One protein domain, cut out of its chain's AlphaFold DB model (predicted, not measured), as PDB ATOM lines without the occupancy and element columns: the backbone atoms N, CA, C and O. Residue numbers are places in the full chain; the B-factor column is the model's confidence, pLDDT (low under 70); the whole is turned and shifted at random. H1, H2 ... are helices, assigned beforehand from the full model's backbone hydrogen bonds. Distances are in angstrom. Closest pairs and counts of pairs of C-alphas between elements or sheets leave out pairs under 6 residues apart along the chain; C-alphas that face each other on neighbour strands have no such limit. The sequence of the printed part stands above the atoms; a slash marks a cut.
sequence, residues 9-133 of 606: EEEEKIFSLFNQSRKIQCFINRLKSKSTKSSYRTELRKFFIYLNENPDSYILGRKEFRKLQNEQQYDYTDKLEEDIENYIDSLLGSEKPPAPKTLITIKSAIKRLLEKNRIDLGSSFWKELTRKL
ATOM      1  N   GLU A   9      16.801  29.640 -34.295       93.50
ATOM      2  CA  GLU A   9      16.628  30.791 -35.186       93.50
ATOM      3  C   GLU A   9      17.914  31.625 -35.312       93.50
ATOM      4  O   GLU A   9      18.318  31.995 -36.418       93.50
ATOM      5  N   GLU A  10      18.622  31.861 -34.203       90.75
ATOM      6  CA  GLU A  10      19.932  32.525 -34.217       90.75
ATOM      7  C   GLU A  10      20.978  31.690 -34.963       90.75
ATOM      8  O   GLU A  10      21.725  32.226 -35.788       90.75
ATOM      9  N   GLU A  11      21.003  30.369 -34.752       92.31
ATOM     10  CA  GLU A  11      21.902  29.479 -35.493       92.31
ATOM     11  C   GLU A  11      21.647  29.528 -37.005       92.31
ATOM     12  O   GLU A  11      22.598  29.559 -37.795       92.31
ATOM     13  N   GLU A  12      20.381  29.537 -37.425       94.12
ATOM     14  CA  GLU A  12      19.994  29.639 -38.833       94.12
ATOM     15  C   GLU A  12      20.362  31.000 -39.428       94.12
ATOM     16  O   GLU A  12      20.909  31.059 -40.539       94.12
ATOM     17  N   LYS A  13      20.158  32.085 -38.674       95.44
ATOM     18  CA  LYS A  13      20.560  33.439 -39.069       95.44
ATOM     19  C   LYS A  13      22.069  33.530 -39.280       95.44
ATOM     20  O   LYS A  13      22.511  33.934 -40.359       95.44
ATOM     21  N   ILE A  14      22.873  33.107 -38.303       94.00
ATOM     22  CA  ILE A  14      24.339  33.109 -38.424       94.00
ATOM     23  C   ILE A  14      24.792  32.167 -39.541       94.00
ATOM     24  O   ILE A  14      25.707  32.496 -40.299       94.00
ATOM     25  N   PHE A  15      24.135  31.020 -39.720       93.38
ATOM     26  CA  PHE A  15      24.442  30.117 -40.823       93.38
ATOM     27  C   PHE A  15      24.189  30.754 -42.195       93.38
ATOM     28  O   PHE A  15      25.012  30.595 -43.105       93.38
ATOM     29  N   SER A  16      23.092  31.496 -42.347       95.88
ATOM     30  CA  SER A  16      22.788  32.256 -43.560       95.88
ATOM     31  C   SER A  16      23.878  33.295 -43.844       95.88
ATOM     32  O   SER A  16      24.481  33.277 -44.922       95.88
ATOM     33  N   LEU A  17      24.235  34.108 -42.843       95.12
ATOM     34  CA  LEU A  17      25.299  35.114 -42.949       95.12
ATOM     35  C   LEU A  17      26.661  34.487 -43.274       95.12
ATOM     36  O   LEU A  17      27.391  34.973 -44.137       95.12
ATOM     37  N   PHE A  18      26.990  33.352 -42.663       96.25
ATOM     38  CA  PHE A  18      28.215  32.608 -42.947       96.25
ATOM     39  C   PHE A  18      28.289  32.115 -44.398       96.25
ATOM     40  O   PHE A  18      29.354  32.149 -45.024       96.25
ATOM     41  N   ASN A  19      27.168  31.668 -44.964       95.19
ATOM     42  CA  ASN A  19      27.120  31.253 -46.364       95.19
ATOM     43  C   ASN A  19      27.237  32.443 -47.326       95.19
ATOM     44  O   ASN A  19      27.842  32.289 -48.388       95.19
ATOM     45  N   GLN A  20      26.724  33.611 -46.937       96.69
ATOM     46  CA  GLN A  20      26.788  34.851 -47.715       96.69
ATOM     47  C   GLN A  20      28.136  35.582 -47.585       96.69
ATOM     48  O   GLN A  20      28.509  36.326 -48.492       96.69
ATOM     49  N   SER A  21      28.897  35.334 -46.511       96.38
ATOM     50  CA  SER A  21      30.156  36.031 -46.235       96.38
ATOM     51  C   SER A  21      31.168  35.894 -47.373       96.38
ATOM     52  O   SER A  21      31.690  34.807 -47.674       96.38
ATOM     53  N   ARG A  22      31.536  37.032 -47.971       95.12
ATOM     54  CA  ARG A  22      32.504  37.064 -49.073       95.12
ATOM     55  C   ARG A  22      33.886  36.633 -48.588       95.12
ATOM     56  O   ARG A  22      34.578  35.896 -49.298       95.12
ATOM     57  N   LYS A  23      34.289  37.054 -47.381       93.75
ATOM     58  CA  LYS A  23      35.606  36.741 -46.799       93.75
ATOM     59  C   LYS A  23      35.753  35.229 -46.580       93.75
ATOM     60  O   LYS A  23      36.750  34.639 -47.019       93.75
ATOM     61  N   ILE A  24      34.728  34.579 -46.022       96.44
ATOM     62  CA  ILE A  24      34.695  33.126 -45.803       96.44
ATOM     63  C   ILE A  24      34.703  32.357 -47.125       96.44
ATOM     64  O   ILE A  24      35.545  31.471 -47.309       96.44
ATOM     65  N   GLN A  25      33.824  32.691 -48.078       96.94
ATOM     66  CA  GLN A  25      33.775  31.954 -49.346       96.94
ATOM     67  C   GLN A  25      35.073  32.117 -50.145       96.94
ATOM     68  O   GLN A  25      35.592  31.135 -50.683       96.94
ATOM     69  N   CYS A  26      35.670  33.316 -50.170       95.62
ATOM     70  CA  CYS A  26      36.981  33.533 -50.784       95.62
ATOM     71  C   CYS A  26      38.086  32.688 -50.129       95.62
ATOM     72  O   CYS A  26      38.951  32.162 -50.837       95.62
ATOM     73  N   PHE A  27      38.089  32.550 -48.800       96.38
ATOM     74  CA  PHE A  27      39.042  31.697 -48.087       96.38
ATOM     75  C   PHE A  27      38.832  30.214 -48.415       96.38
ATOM     76  O   PHE A  27      39.763  29.549 -48.880       96.38
ATOM     77  N   ILE A  28      37.607  29.705 -48.249       97.31
ATOM     78  CA  ILE A  28      37.276  28.295 -48.485       97.31
ATOM     79  C   ILE A  28      37.549  27.906 -49.942       97.31
ATOM     80  O   ILE A  28      38.154  26.864 -50.199       97.31
ATOM     81  N   ASN A  29      37.191  28.747 -50.917       96.56
ATOM     82  CA  ASN A  29      37.375  28.422 -52.331       96.56
ATOM     83  C   ASN A  29      38.848  28.296 -52.746       96.56
ATOM     84  O   ASN A  29      39.144  27.486 -53.629       96.56
ATOM     85  N   ARG A  30      39.761  28.993 -52.058       95.75
ATOM     86  CA  ARG A  30      41.217  28.921 -52.280       95.75
ATOM     87  C   ARG A  30      41.876  27.653 -51.730       95.75
ATOM     88  O   ARG A  30      42.994  27.328 -52.128       95.75
ATOM     89  N   LEU A  31      41.228  26.926 -50.819       95.25
ATOM     90  CA  LEU A  31      41.775  25.669 -50.305       95.25
ATOM     91  C   LEU A  31      41.812  24.617 -51.424       95.25
ATOM     92  O   LEU A  31      40.856  24.458 -52.173       95.25
ATOM     93  N   LYS A  32      42.906  23.857 -51.533       91.25
ATOM     94  CA  LYS A  32      43.092  22.917 -52.656       91.25
ATOM     95  C   LYS A  32      42.145  21.711 -52.607       91.25
ATOM     96  O   LYS A  32      41.628  21.295 -53.636       91.25
ATOM     97  N   SER A  33      41.932  21.116 -51.430       90.50
ATOM     98  CA  SER A  33      41.216  19.836 -51.309       90.50
ATOM     99  C   SER A  33      39.758  20.020 -50.873       90.50
ATOM    100  O   SER A  33      39.483  20.752 -49.921       90.50
ATOM    101  N   LYS A  34      38.818  19.313 -51.522       93.06
ATOM    102  CA  LYS A  34      37.385  19.324 -51.154       93.06
ATOM    103  C   LYS A  34      37.156  18.892 -49.700       93.06
ATOM    104  O   LYS A  34      36.325  19.474 -49.012       93.06
ATOM    105  N   SER A  35      37.927  17.914 -49.217       90.06
ATOM    106  CA  SER A  35      37.850  17.467 -47.822       90.06
ATOM    107  C   SER A  35      38.282  18.566 -46.853       90.06
ATOM    108  O   SER A  35      37.586  18.794 -45.873       90.06
ATOM    109  N   THR A  36      39.376  19.282 -47.134       93.94
ATOM    110  CA  THR A  36      39.826  20.410 -46.300       93.94
ATOM    111  C   THR A  36      38.822  21.556 -46.340       93.94
ATOM    112  O   THR A  36      38.538  22.118 -45.291       93.94
ATOM    113  N   LYS A  37      38.246  21.863 -47.515       96.75
ATOM    114  CA  LYS A  37      37.156  22.845 -47.648       96.75
ATOM    115  C   LYS A  37      35.996  22.508 -46.726       96.75
ATOM    116  O   LYS A  37      35.576  23.359 -45.958       96.75
ATOM    117  N   SER A  38      35.515  21.268 -46.795       96.06
ATOM    118  CA  SER A  38      34.403  20.794 -45.973       96.06
ATOM    119  C   SER A  38      34.737  20.876 -44.480       96.06
ATOM    120  O   SER A  38      34.006  21.517 -43.735       96.06
ATOM    121  N   SER A  39      35.889  20.343 -44.054       95.88
ATOM    122  CA  SER A  39      36.302  20.395 -42.647       95.88
ATOM    123  C   SER A  39      36.440  21.827 -42.128       95.88
ATOM    124  O   SER A  39      35.869  22.148 -41.096       95.88
ATOM    125  N   TYR A  40      37.148  22.705 -42.844       97.62
ATOM    126  CA  TYR A  40      37.325  24.093 -42.404       97.62
ATOM    127  C   TYR A  40      36.003  24.854 -42.404       97.62
ATOM    128  O   TYR A  40      35.758  25.621 -41.485       97.62
ATOM    129  N   ARG A  41      35.134  24.619 -43.394       97.31
ATOM    130  CA  ARG A  41      33.801  25.221 -43.435       97.31
ATOM    131  C   ARG A  41      32.986  24.834 -42.201       97.31
ATOM    132  O   ARG A  41      32.411  25.713 -41.575       97.31
ATOM    133  N   THR A  42      32.961  23.550 -41.844       96.69
ATOM    134  CA  THR A  42      32.238  23.069 -40.662       96.69
ATOM    135  C   THR A  42      32.784  23.671 -39.373       96.69
ATOM    136  O   THR A  42      32.004  24.136 -38.552       96.69
ATOM    137  N   GLU A  43      34.106  23.684 -39.190       96.75
ATOM    138  CA  GLU A  43      34.697  24.196 -37.948       96.75
ATOM    139  C   GLU A  43      34.577  25.721 -37.814       96.75
ATOM    140  O   GLU A  43      34.282  26.210 -36.728       96.75
ATOM    141  N   LEU A  44      34.735  26.471 -38.910       97.69
ATOM    142  CA  LEU A  44      34.524  27.920 -38.902       97.69
ATOM    143  C   LEU A  44      33.056  28.278 -38.680       97.69
ATOM    144  O   LEU A  44      32.777  29.212 -37.942       97.69
ATOM    145  N   ARG A  45      32.114  27.526 -39.265       96.44
ATOM    146  CA  ARG A  45      30.681  27.732 -39.010       96.44
ATOM    147  C   ARG A  45      30.382  27.650 -37.513       96.44
ATOM    148  O   ARG A  45      29.708  28.526 -36.994       96.44
ATOM    149  N   LYS A  46      30.888  26.620 -36.831       95.88
ATOM    150  CA  LYS A  46      30.684  26.456 -35.382       95.88
ATOM    151  C   LYS A  46      31.290  27.598 -34.573       95.88
ATOM    152  O   LYS A  46      30.659  28.048 -33.631       95.88
ATOM    153  N   PHE A  47      32.473  28.074 -34.968       97.06
ATOM    154  CA  PHE A  47      33.118  29.215 -34.319       97.06
ATOM    155  C   PHE A  47      32.254  30.479 -34.402       97.06
ATOM    156  O   PHE A  47      31.982  31.095 -33.384       97.06
ATOM    157  N   PHE A  48      31.739  30.821 -35.585       96.88
ATOM    158  CA  PHE A  48      30.884  32.006 -35.731       96.88
ATOM    159  C   PHE A  48      29.511  31.859 -35.071       96.88
ATOM    160  O   PHE A  48      28.986  32.843 -34.569       96.88
ATOM    161  N   ILE A  49      28.950  30.645 -35.029       95.00
ATOM    162  CA  ILE A  49      27.733  30.371 -34.248       95.00
ATOM    163  C   ILE A  49      27.990  30.604 -32.758       95.00
ATOM    164  O   ILE A  49      27.171  31.234 -32.105       95.00
ATOM    165  N   TYR A  50      29.130  30.142 -32.234       95.44
ATOM    166  CA  TYR A  50      29.508  30.372 -30.839       95.44
ATOM    167  C   TYR A  50      29.637  31.864 -30.512       95.44
ATOM    168  O   TYR A  50      29.136  32.296 -29.481       95.44
ATOM    169  N   LEU A  51      30.260  32.642 -31.401       95.25
ATOM    170  CA  LEU A  51      30.399  34.087 -31.217       95.25
ATOM    171  C   LEU A  51      29.076  34.849 -31.374       95.25
ATOM    172  O   LEU A  51      28.983  35.981 -30.925       95.25
ATOM    173  N   ASN A  52      28.074  34.256 -32.033       94.88
ATOM    174  CA  ASN A  52      26.851  34.934 -32.474       94.88
ATOM    175  C   ASN A  52      27.115  36.191 -33.326       94.88
ATOM    176  O   ASN A  52      26.352  37.154 -33.304       94.88
ATOM    177  N   GLU A  53      28.209  36.186 -34.087       93.56
ATOM    178  CA  GLU A  53      28.692  37.356 -34.820       93.56
ATOM    179  C   GLU A  53      28.662  37.129 -36.331       93.56
ATOM    180  O   GLU A  53      28.916  36.030 -36.841       93.56
ATOM    181  N   ASN A  54      28.384  38.197 -37.082       93.75
ATOM    182  CA  ASN A  54      28.435  38.142 -38.539       93.75
ATOM    183  C   ASN A  54      29.904  38.041 -39.006       93.75
ATOM    184  O   ASN A  54      30.700  38.934 -38.718       93.75
ATOM    185  N   PRO A  55      30.296  37.013 -39.787       94.50
ATOM    186  CA  PRO A  55      31.697  36.823 -40.164       94.50
ATOM    187  C   PRO A  55      32.318  37.980 -40.955       94.50
ATOM    188  O   PRO A  55      33.524  38.204 -40.857       94.50
ATOM    189  N   ASP A  56      31.530  38.699 -41.764       92.12
ATOM    190  CA  ASP A  56      32.051  39.799 -42.582       92.12
ATOM    191  C   ASP A  56      32.275  41.088 -41.776       92.12
ATOM    192  O   ASP A  56      33.193  41.836 -42.130       92.12
ATOM    193  N   SER A  57      31.495  41.322 -40.709       89.69
ATOM    194  CA  SER A  57      31.722  42.427 -39.762       89.69
ATOM    195  C   SER A  57      32.795  42.079 -38.737       89.69
ATOM    196  O   SER A  57      33.621  42.927 -38.418       89.69
ATOM    197  N   TYR A  58      32.815  40.830 -38.271       92.44
ATOM    198  CA  TYR A  58      33.766  40.355 -37.276       92.44
ATOM    199  C   TYR A  58      35.198  40.334 -37.812       92.44
ATOM    200  O   TYR A  58      36.112  40.850 -37.181       92.44
ATOM    201  N   ILE A  59      35.417  39.755 -38.999       90.69
ATOM    202  CA  ILE A  59      36.760  39.675 -39.579       90.69
ATOM    203  C   ILE A  59      37.033  40.951 -40.356       90.69
ATOM    204  O   ILE A  59      36.606  41.061 -41.505       90.69
ATOM    205  N   LEU A  60      37.826  41.872 -39.820       84.62
ATOM    206  CA  LEU A  60      38.262  43.032 -40.594       84.62
ATOM    207  C   LEU A  60      39.076  42.601 -41.824       84.62
ATOM    208  O   LEU A  60      39.991  41.775 -41.780       84.62
ATOM    209  N   GLY A  61      38.721  43.151 -42.980       76.94
ATOM    210  CA  GLY A  61      39.490  42.992 -44.203       76.94
ATOM    211  C   GLY A  61      40.807  43.760 -44.113       76.94
ATOM    212  O   GLY A  61      40.933  44.734 -43.378       76.94
ATOM    213  N   ARG A  62      41.788  43.392 -44.948       76.19
ATOM    214  CA  ARG A  62      43.126  44.019 -44.967       76.19
ATOM    215  C   ARG A  62      43.106  45.555 -44.951       76.19
ATOM    216  O   ARG A  62      43.978  46.163 -44.342       76.19
ATOM    217  N   LYS A  63      42.185  46.181 -45.695       78.44
ATOM    218  CA  LYS A  63      42.076  47.648 -45.768       78.44
ATOM    219  C   LYS A  63      41.458  48.244 -44.504       78.44
ATOM    220  O   LYS A  63      41.850  49.335 -44.133       78.44
ATOM    221  N   GLU A  64      40.505  47.547 -43.894       82.88
ATOM    222  CA  GLU A  64      39.816  47.977 -42.674       82.88
ATOM    223  C   GLU A  64      40.781  47.901 -41.490       82.88
ATOM    224  O   GLU A  64      41.019  48.908 -40.839       82.88
ATOM    225  N   PHE A  65      41.453  46.760 -41.316       84.19
ATOM    226  CA  PHE A  65      42.416  46.561 -40.234       84.19
ATOM    227  C   PHE A  65      43.580  47.565 -40.286       84.19
ATOM    228  O   PHE A  65      43.937  48.157 -39.282       84.19
ATOM    229  N   ARG A  66      44.127  47.846 -41.478       83.75
ATOM    230  CA  ARG A  66      45.221  48.827 -41.650       83.75
ATOM    231  C   ARG A  66      44.823  50.284 -41.421       83.75
ATOM    232  O   ARG A  66      45.710  51.125 -41.348       83.75
ATOM    233  N   LYS A  67      43.525  50.594 -41.434       89.50
ATOM    234  CA  LYS A  67      43.025  51.950 -41.173       89.50
ATOM    235  C   LYS A  67      42.857  52.225 -39.682       89.50
ATOM    236  O   LYS A  67      42.710  53.386 -39.322       89.50
ATOM    237  N   LEU A  68      42.848  51.183 -38.854       88.69
ATOM    238  CA  LEU A  68      42.820  51.331 -37.408       88.69
ATOM    239  C   LEU A  68      44.124  51.972 -36.932       88.69
ATOM    240  O   LEU A  68      45.199  51.637 -37.439       88.69
ATOM    241  N   GLN A  69      44.016  52.864 -35.951       91.12
ATOM    242  CA  GLN A  69      45.172  53.354 -35.199       91.12
ATOM    243  C   GLN A  69      45.823  52.203 -34.423       91.12
ATOM    244  O   GLN A  69      45.180  51.181 -34.196       91.12
ATOM    245  N   ASN A  70      47.081  52.356 -34.003       89.50
ATOM    246  CA  ASN A  70      47.811  51.279 -33.320       89.50
ATOM    247  C   ASN A  70      47.052  50.750 -32.090       89.50
ATOM    248  O   ASN A  70      46.864  49.545 -31.986       89.50
ATOM    249  N   GLU A  71      46.543  51.633 -31.228       90.62
ATOM    250  CA  GLU A  71      45.731  51.262 -30.052       90.62
ATOM    251  C   GLU A  71      44.495  50.442 -30.444       90.62
ATOM    252  O   GLU A  71      44.283  49.350 -29.936       90.62
ATOM    253  N   GLN A  72      43.754  50.888 -31.460       89.81
ATOM    254  CA  GLN A  72      42.582  50.167 -31.966       89.81
ATOM    255  C   GLN A  72      42.937  48.813 -32.598       89.81
ATOM    256  O   GLN A  72      42.112  47.900 -32.607       89.81
ATOM    257  N   GLN A  73      44.135  48.683 -33.181       88.19
ATOM    258  CA  GLN A  73      44.621  47.396 -33.677       88.19
ATOM    259  C   GLN A  73      44.893  46.446 -32.518       88.19
ATOM    260  O   GLN A  73      44.478  45.297 -32.629       88.19
ATOM    261  N   TYR A  74      45.528  46.926 -31.441       91.19
ATOM    262  CA  TYR A  74      45.776  46.143 -30.229       91.19
ATOM    263  C   TYR A  74      44.467  45.698 -29.579       91.19
ATOM    264  O   TYR A  74      44.254  44.499 -29.445       91.19
ATOM    265  N   ASP A  75      43.533  46.619 -29.329       91.88
ATOM    266  CA  ASP A  75      42.225  46.290 -28.744       91.88
ATOM    267  C   ASP A  75      41.476  45.236 -29.574       91.88
ATOM    268  O   ASP A  75      40.876  44.294 -29.054       91.88
ATOM    269  N   TYR A  76      41.519  45.375 -30.902       93.06
ATOM    270  CA  TYR A  76      40.897  44.411 -31.799       93.06
ATOM    271  C   TYR A  76      41.607  43.051 -31.772       93.06
ATOM    272  O   TYR A  76      40.933  42.021 -31.786       93.06
ATOM    273  N   THR A  77      42.945  43.013 -31.765       92.44
ATOM    274  CA  THR A  77      43.681  41.744 -31.682       92.44
ATOM    275  C   THR A  77      43.490  41.065 -30.337       92.44
ATOM    276  O   THR A  77      43.274  39.859 -30.330       92.44
ATOM    277  N   ASP A  78      43.464  41.820 -29.243       94.38
ATOM    278  CA  ASP A  78      43.256  41.302 -27.891       94.38
ATOM    279  C   ASP A  78      41.860  40.685 -27.769       94.38
ATOM    280  O   ASP A  78      41.720  39.549 -27.315       94.38
ATOM    281  N   LYS A  79      40.834  41.358 -28.313       95.62
ATOM    282  CA  LYS A  79      39.484  40.788 -28.420       95.62
ATOM    283  C   LYS A  79      39.466  39.488 -29.233       95.62
ATOM    284  O   LYS A  79      38.812  38.525 -28.841       95.62
ATOM    285  N   LEU A  80      40.165  39.434 -30.373       96.25
ATOM    286  CA  LEU A  80      40.246  38.207 -31.177       96.25
ATOM    287  C   LEU A  80      40.937  37.068 -30.424       96.25
ATOM    288  O   LEU A  80      40.535  35.913 -30.572       96.25
ATOM    289  N   GLU A  81      42.005  37.369 -29.686       97.62
ATOM    290  CA  GLU A  81      42.699  36.391 -28.855       97.62
ATOM    291  C   GLU A  81      41.747  35.841 -27.793       97.62
ATOM    292  O   GLU A  81      41.520  34.629 -27.774       97.62
ATOM    293  N   GLU A  82      41.103  36.720 -27.021       97.44
ATOM    294  CA  GLU A  82      40.118  36.367 -25.995       97.44
ATOM    295  C   GLU A  82      38.981  35.497 -26.560       97.44
ATOM    296  O   GLU A  82      38.702  34.419 -26.034       97.44
ATOM    297  N   ASP A  83      38.372  35.896 -27.678       97.56
ATOM    298  CA  ASP A  83      37.292  35.150 -28.336       97.56
ATOM    299  C   ASP A  83      37.721  33.729 -28.746       97.56
ATOM    300  O   ASP A  83      36.956  32.761 -28.638       97.56
ATOM    301  N   ILE A  84      38.956  33.575 -29.239       98.00
ATOM    302  CA  ILE A  84      39.506  32.276 -29.642       98.00
ATOM    303  C   ILE A  84      39.791  31.408 -28.418       98.00
ATOM    304  O   ILE A  84      39.510  30.205 -28.462       98.00
ATOM    305  N   GLU A  85      40.363  31.979 -27.358       97.75
ATOM    306  CA  GLU A  85      40.624  31.259 -26.111       97.75
ATOM    307  C   GLU A  85      39.319  30.794 -25.472       97.75
ATOM    308  O   GLU A  85      39.147  29.592 -25.272       97.75
ATOM    309  N   ASN A  86      38.356  31.702 -25.301       97.25
ATOM    310  CA  ASN A  86      37.029  31.415 -24.763       97.25
ATOM    311  C   ASN A  86      36.313  30.327 -25.572       97.25
ATOM    312  O   ASN A  86      35.742  29.390 -25.003       97.25
ATOM    313  N   TYR A  87      36.398  30.377 -26.905       97.38
ATOM    314  CA  TYR A  87      35.837  29.320 -27.741       97.38
ATOM    315  C   TYR A  87      36.523  27.971 -27.506       97.38
ATOM    316  O   TYR A  87      35.843  26.955 -27.344       97.38
ATOM    317  N   ILE A  88      37.856  27.922 -27.481       97.50
ATOM    318  CA  ILE A  88      38.590  26.673 -27.245       97.50
ATOM    319  C   ILE A  88      38.307  26.121 -25.844       97.50
ATOM    320  O   ILE A  88      38.067  24.916 -25.719       97.50
ATOM    321  N   ASP A  89      38.253  26.974 -24.827       96.69
ATOM    322  CA  ASP A  89      37.937  26.596 -23.451       96.69
ATOM    323  C   ASP A  89      36.497  26.090 -23.331       96.69
ATOM    324  O   ASP A  89      36.260  25.064 -22.691       96.69
ATOM    325  N   SER A  90      35.544  26.693 -24.052       96.00
ATOM    326  CA  SER A  90      34.166  26.189 -24.120       96.00
ATOM    327  C   SER A  90      34.087  24.775 -24.713       96.00
ATOM    328  O   SER A  90      33.322  23.930 -24.241       96.00
ATOM    329  N   LEU A  91      34.916  24.471 -25.721       96.19
ATOM    330  CA  LEU A  91      34.978  23.139 -26.323       96.19
ATOM    331  C   LEU A  91      35.633  22.124 -25.382       96.19
ATOM    332  O   LEU A  91      35.196  20.970 -25.338       96.19
ATOM    333  N   LEU A  92      36.670  22.534 -24.649       95.88
ATOM    334  CA  LEU A  92      37.366  21.698 -23.670       95.88
ATOM    335  C   LEU A  92      36.502  21.412 -22.435       95.88
ATOM    336  O   LEU A  92      36.536  20.290 -21.938       95.88
ATOM    337  N   GLY A  93      35.713  22.390 -21.984       94.94
ATOM    338  CA  GLY A  93      34.796  22.275 -20.848       94.94
ATOM    339  C   GLY A  93      33.462  21.595 -21.167       94.94
ATOM    340  O   GLY A  93      32.669  21.352 -20.261       94.94
ATOM    341  N   SER A  94      33.188  21.284 -22.438       93.88
ATOM    342  CA  SER A  94      31.968  20.567 -22.820       93.88
ATOM    343  C   SER A  94      31.954  19.130 -22.278       93.88
ATOM    344  O   SER A  94      32.998  18.493 -22.176       93.88
ATOM    345  N   GLU A  95      30.767  18.577 -21.992       92.56
ATOM    346  CA  GLU A  95      30.617  17.200 -21.469       92.56
ATOM    347  C   GLU A  95      31.297  16.138 -22.349       92.56
ATOM    348  O   GLU A  95      31.734  15.089 -21.876       92.56
ATOM    349  N   LYS A  96      31.355  16.390 -23.662       89.56
ATOM    350  CA  LYS A  96      31.969  15.509 -24.658       89.56
ATOM    351  C   LYS A  96      32.936  16.327 -25.510       89.56
ATOM    352  O   LYS A  96      32.594  16.668 -26.649       89.56
ATOM    353  N   PRO A  97      34.138  16.624 -24.986       92.19
ATOM    354  CA  PRO A  97      35.075  17.491 -25.674       92.19
ATOM    355  C   PRO A  97      35.470  16.888 -27.030       92.19
ATOM    356  O   PRO A  97      35.616  15.663 -27.163       92.19
ATOM    357  N   PRO A  98      35.656  17.716 -28.074       92.56
ATOM    358  CA  PRO A  98      36.111  17.230 -29.365       92.56
ATOM    359  C   PRO A  98      37.454  16.503 -29.247       92.56
ATOM    360  O   PRO A  98      38.321  16.866 -28.455       92.56
ATOM    361  N   ALA A  99      37.679  15.509 -30.109       92.19
ATOM    362  CA  ALA A  99      38.969  14.825 -30.147       92.19
ATOM    363  C   ALA A  99      40.130  15.831 -30.354       92.19
ATOM    364  O   ALA A  99      39.979  16.762 -31.153       92.19
ATOM    365  N   PRO A 100      41.327  15.607 -29.774       94.62
ATOM    366  CA  PRO A 100      42.455  16.545 -29.848       94.62
ATOM    367  C   PRO A 100      42.801  17.002 -31.272       94.62
ATOM    368  O   PRO A 100      43.045  18.174 -31.546       94.62
ATOM    369  N   LYS A 101      42.752  16.073 -32.234       94.12
ATOM    370  CA  LYS A 101      42.990  16.380 -33.649       94.12
ATOM    371  C   LYS A 101      41.947  17.335 -34.246       94.12
ATOM    372  O   LYS A 101      42.280  18.111 -35.144       94.12
ATOM    373  N   THR A 102      40.702  17.263 -33.784       95.31
ATOM    374  CA  THR A 102      39.632  18.186 -34.181       95.31
ATOM    375  C   THR A 102      39.939  19.585 -33.662       95.31
ATOM    376  O   THR A 102      39.953  20.505 -34.468       95.31
ATOM    377  N   LEU A 103      40.323  19.736 -32.390       96.81
ATOM    378  CA  LEU A 103      40.723  21.031 -31.816       96.81
ATOM    379  C   LEU A 103      41.896  21.667 -32.579       96.81
ATOM    380  O   LEU A 103      41.851  22.833 -32.958       96.81
ATOM    381  N   ILE A 104      42.915  20.873 -32.927       96.12
ATOM    382  CA  ILE A 104      44.032  21.340 -33.767       96.12
ATOM    383  C   ILE A 104      43.544  21.791 -35.153       96.12
ATOM    384  O   ILE A 104      44.072  22.754 -35.714       96.12
ATOM    385  N   THR A 105      42.548  21.103 -35.717       96.56
ATOM    386  CA  THR A 105      41.950  21.456 -37.014       96.56
ATOM    387  C   THR A 105      41.160  22.757 -36.923       96.56
ATOM    388  O   THR A 105      41.328  23.595 -37.805       96.56
ATOM    389  N   ILE A 106      40.372  22.945 -35.859       97.56
ATOM    390  CA  ILE A 106      39.636  24.178 -35.551       97.56
ATOM    391  C   ILE A 106      40.613  25.354 -35.473       97.56
ATOM    392  O   ILE A 106      40.526  26.274 -36.285       97.56
ATOM    393  N   LYS A 107      41.632  25.258 -34.606       97.81
ATOM    394  CA  LYS A 107      42.699  26.264 -34.483       97.81
ATOM    395  C   LYS A 107      43.348  26.574 -35.832       97.81
ATOM    396  O   LYS A 107      43.530  27.729 -36.194       97.81
ATOM    397  N   SER A 108      43.689  25.539 -36.606       97.50
ATOM    398  CA  SER A 108      44.308  25.712 -37.928       97.50
ATOM    399  C   SER A 108      43.379  26.397 -38.933       97.50
ATOM    400  O   SER A 108      43.863  27.109 -39.809       97.50
ATOM    401  N   ALA A 109      42.068  26.163 -38.851       98.00
ATOM    402  CA  ALA A 109      41.087  26.804 -39.716       98.00
ATOM    403  C   ALA A 109      40.956  28.299 -39.388       98.00
ATOM    404  O   ALA A 109      41.048  29.109 -40.310       98.00
ATOM    405  N   ILE A 110      40.833  28.646 -38.099       98.12
ATOM    406  CA  ILE A 110      40.751  30.034 -37.611       98.12
ATOM    407  C   ILE A 110      42.036  30.794 -37.946       98.12
ATOM    408  O   ILE A 110      41.989  31.796 -38.655       98.12
ATOM    409  N   LYS A 111      43.203  30.257 -37.560       97.88
ATOM    410  CA  LYS A 111      44.511  30.862 -37.855       97.88
ATOM    411  C   LYS A 111      44.670  31.192 -39.337       97.88
ATOM    412  O   LYS A 111      44.982  32.318 -39.703       97.88
ATOM    413  N   ARG A 112      44.405  30.218 -40.214       97.56
ATOM    414  CA  ARG A 112      44.573  30.406 -41.664       97.56
ATOM    415  C   ARG A 112      43.562  31.378 -42.263       97.56
ATOM    416  O   ARG A 112      43.859  31.981 -43.294       97.56
ATOM    417  N   LEU A 113      42.376  31.502 -41.669       97.25
ATOM    418  CA  LEU A 113      41.388  32.500 -42.063       97.25
ATOM    419  C   LEU A 113      41.877  33.914 -41.716       97.25
ATOM    420  O   LEU A 113      41.842  34.786 -42.585       97.25
ATOM    421  N   LEU A 114      42.390  34.121 -40.502       96.19
ATOM    422  CA  LEU A 114      42.947  35.404 -40.054       96.19
ATOM    423  C   LEU A 114      44.187  35.802 -40.866       96.19
ATOM    424  O   LEU A 114      44.200  36.865 -41.490       96.19
ATOM    425  N   GLU A 115      45.157  34.892 -41.010       95.25
ATOM    426  CA  GLU A 115      46.357  35.099 -41.836       95.25
ATOM    427  C   GLU A 115      45.987  35.486 -43.272       95.25
ATOM    428  O   GLU A 115      46.617  36.343 -43.903       95.25
ATOM    429  N   LYS A 116      44.924  34.873 -43.815       94.69
ATOM    430  CA  LYS A 116      44.477  35.177 -45.171       94.69
ATOM    431  C   LYS A 116      43.944  36.601 -45.309       94.69
ATOM    432  O   LYS A 116      44.113  37.201 -46.378       94.69
ATOM    433  N   ASN A 117      43.339  37.125 -44.249       93.06
ATOM    434  CA  ASN A 117      42.886  38.507 -44.139       93.06
ATOM    435  C   ASN A 117      43.988  39.462 -43.646       93.06
ATOM    436  O   ASN A 117      43.746  40.661 -43.579       93.06
ATOM    437  N   ARG A 118      45.223  38.957 -43.472       93.12
ATOM    438  CA  ARG A 118      46.413  39.696 -43.010       93.12
ATOM    439  C   ARG A 118      46.312  40.176 -41.560       93.12
ATOM    440  O   ARG A 118      46.912  41.190 -41.233       93.12
ATOM    441  N   ILE A 119      45.580  39.436 -40.735       93.69
ATOM    442  CA  ILE A 119      45.563  39.598 -39.282       93.69
ATOM    443  C   ILE A 119      46.519  38.543 -38.719       93.69
ATOM    444  O   ILE A 119      46.337  37.351 -38.987       93.69
ATOM    445  N   ASP A 120      47.556  38.975 -38.006       94.69
ATOM    446  CA  ASP A 120      48.532  38.100 -37.351       94.69
ATOM    447  C   ASP A 120      48.499  38.358 -35.844       94.69
ATOM    448  O   ASP A 120      48.772  39.470 -35.413       94.69
ATOM    449  N   LEU A 121      48.160  37.324 -35.074       95.69
ATOM    450  CA  LEU A 121      48.120  37.349 -33.603       95.69
ATOM    451  C   LEU A 121      49.485  36.984 -32.983       95.69
ATOM    452  O   LEU A 121      49.619  36.728 -31.796       95.69
ATOM    453  N   GLY A 122      50.531  36.857 -33.803       96.06
ATOM    454  CA  GLY A 122      51.874  36.553 -33.328       96.06
ATOM    455  C   GLY A 122      52.099  35.075 -32.997       96.06
ATOM    456  O   GLY A 122      51.206  34.272 -32.719       96.06
ATOM    457  N   SER A 123      53.364  34.652 -33.073       96.62
ATOM    458  CA  SER A 123      53.719  33.242 -32.865       96.62
ATOM    459  C   SER A 123      53.617  32.793 -31.401       96.62
ATOM    460  O   SER A 123      53.461  31.592 -31.160       96.62
ATOM    461  N   SER A 124      53.712  33.727 -30.449       97.38
ATOM    462  CA  SER A 124      53.583  33.504 -29.004       97.38
ATOM    463  C   SER A 124      52.188  33.000 -28.650       97.38
ATOM    464  O   SER A 124      52.090  31.876 -28.153       97.38
ATOM    465  N   PHE A 125      51.140  33.739 -29.029       98.00
ATOM    466  CA  PHE A 125      49.736  33.375 -28.816       98.00
ATOM    467  C   PHE A 125      49.440  31.965 -29.336       98.00
ATOM    468  O   PHE A 125      49.038  31.063 -28.601       98.00
ATOM    469  N   TRP A 126      49.762  31.692 -30.608       97.81
ATOM    470  CA  TRP A 126      49.501  30.370 -31.184       97.81
ATOM    471  C   TRP A 126      50.281  29.244 -30.495       97.81
ATOM    472  O   TRP A 126      49.793  28.108 -30.465       97.81
ATOM    473  N   LYS A 127      51.494  29.504 -29.985       97.38
ATOM    474  CA  LYS A 127      52.274  28.521 -29.212       97.38
ATOM    475  C   LYS A 127      51.621  28.262 -27.860       97.38
ATOM    476  O   LYS A 127      51.488  27.095 -27.498       97.38
ATOM    477  N   GLU A 128      51.192  29.301 -27.157       97.75
ATOM    478  CA  GLU A 128      50.484  29.196 -25.883       97.75
ATOM    479  C   GLU A 128      49.168  28.435 -26.025       97.75
ATOM    480  O   GLU A 128      48.995  27.391 -25.393       97.75
ATOM    481  N   LEU A 129      48.327  28.832 -26.980       96.88
ATOM    482  CA  LEU A 129      47.093  28.121 -27.295       96.88
ATOM    483  C   LEU A 129      47.365  26.648 -27.637       96.88
ATOM    484  O   LEU A 129      46.633  25.751 -27.236       96.88
ATOM    485  N   THR A 130      48.465  26.349 -28.342       96.88
ATOM    486  CA  THR A 130      48.863  24.956 -28.623       96.88
ATOM    487  C   THR A 130      49.236  24.173 -27.366       96.88
ATOM    488  O   THR A 130      48.988  22.969 -27.342       96.88
ATOM    489  N   ARG A 131      49.834  24.814 -26.356       96.88
ATOM    490  CA  ARG A 131      50.166  24.177 -25.071       96.88
ATOM    491  C   ARG A 131      48.912  23.885 -24.246       96.88
ATOM    492  O   ARG A 131      48.890  22.845 -23.594       96.88
ATOM    493  N   LYS A 132      47.883  24.743 -24.326       95.69
ATOM    494  CA  LYS A 132      46.559  24.515 -23.713       95.69
ATOM    495  C   LYS A 132      45.839  23.305 -24.332       95.69
ATOM    496  O   LYS A 132      45.157  22.557 -23.637       95.69
ATOM    497  N   LEU A 133      46.017  23.059 -25.635       96.25
ATOM    498  CA  LEU A 133      45.378  21.926 -26.311       96.25
ATOM    499  C   LEU A 133      45.930  20.562 -25.846       96.25
ATOM    500  O   LEU A 133      47.148  20.379 -25.737       96.25
TER     501      LEU A 133
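What this domain is: This is residues 9 to 133 of the 606 residues of the protein "Tyrosine-type recombinase/integrase" of Candidatus Lokiarchaeota archaeon (UniProt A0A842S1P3). The longest helix, H6, lies side by side with H7 and H8 in a loose group of three, their centres making a triangle; H3 crosses H7 at nearly a right angle, and H1 and H2 pack on H3. The short H4 and H5 lie on the way from H3 back to H6. The printed part has 125 residues with eight named helices, H1 to H8 in chain order, and no named strand: all helix. It is compact, with a radius of gyration of the C-alphas of 14.3 A and a rounded outline spanning 41 by 32 by 32 A.

How they stand to each other: Start at H6, residues 70 to 92. H7, residues 100 to 116, is close but not clearly touching, opposite ways at a shallow tilt of 19 degrees; the closest C-alphas, of Ile 88 and Leu 103, are 7.6 A apart. H8, residues 122 to 132, is close to H6 but not clearly touching, the same way at a shallow tilt of 18 degrees, with C-alphas 85 and 129 closest at 7.3 A. Look next at the hub, H3, residues 34 to 51. Its residues 40 to 44 alone touch H7, about perpendicular at 87 degrees, with the C-alphas of Tyr 40 and Ala 109 closest at 5.4 A. H3 and H6 only just touch, with 3 pairs of C-alphas within 8 A; Phe 47 and Tyr 87 have the closest, 7.1 A apart. H2, residues 22 to 30, forms a helical hairpin with H3, a shallow tilt of 26 degrees; C-alphas 28 and 37 are closest, at 5.5 A. H1, residues 9 to 20, touches H3, opposite ways at a steep tilt of 45 degrees, with C-alphas 11 and 49 closest at 6.0 A. H4, residues 55 to 58, touches H2, C-alphas 23 and 56 being closest at 6.3 A. H5, residues 62 to 65, touches no helix. Every O i to N i+4 pair is within hydrogen-bond range in H1, H2, H3, H6 and H7, and 6 of 7 in H8; H4 and H5 are too short for such a pair.

Where its parts are: Find C-alpha 70 at (47.811, 51.279, -33.320); from there H6 runs 32.8 A to C-alpha 92. H3 measures 25.8 A, H7 24.2 A, H1 16.6 A, H8 16.3 A and H2 12.3 A. H1 begins at (16.628, 30.791, -35.186), and H8 ends at (46.559, 24.515, -23.713).

The domain as a whole: The C-alphas farthest apart, of Lys 67 and Glu 95, are 41.8 A apart. The printed part has no cut and no long link. Its mean pLDDT is 94.2, and no printed residue is under 70.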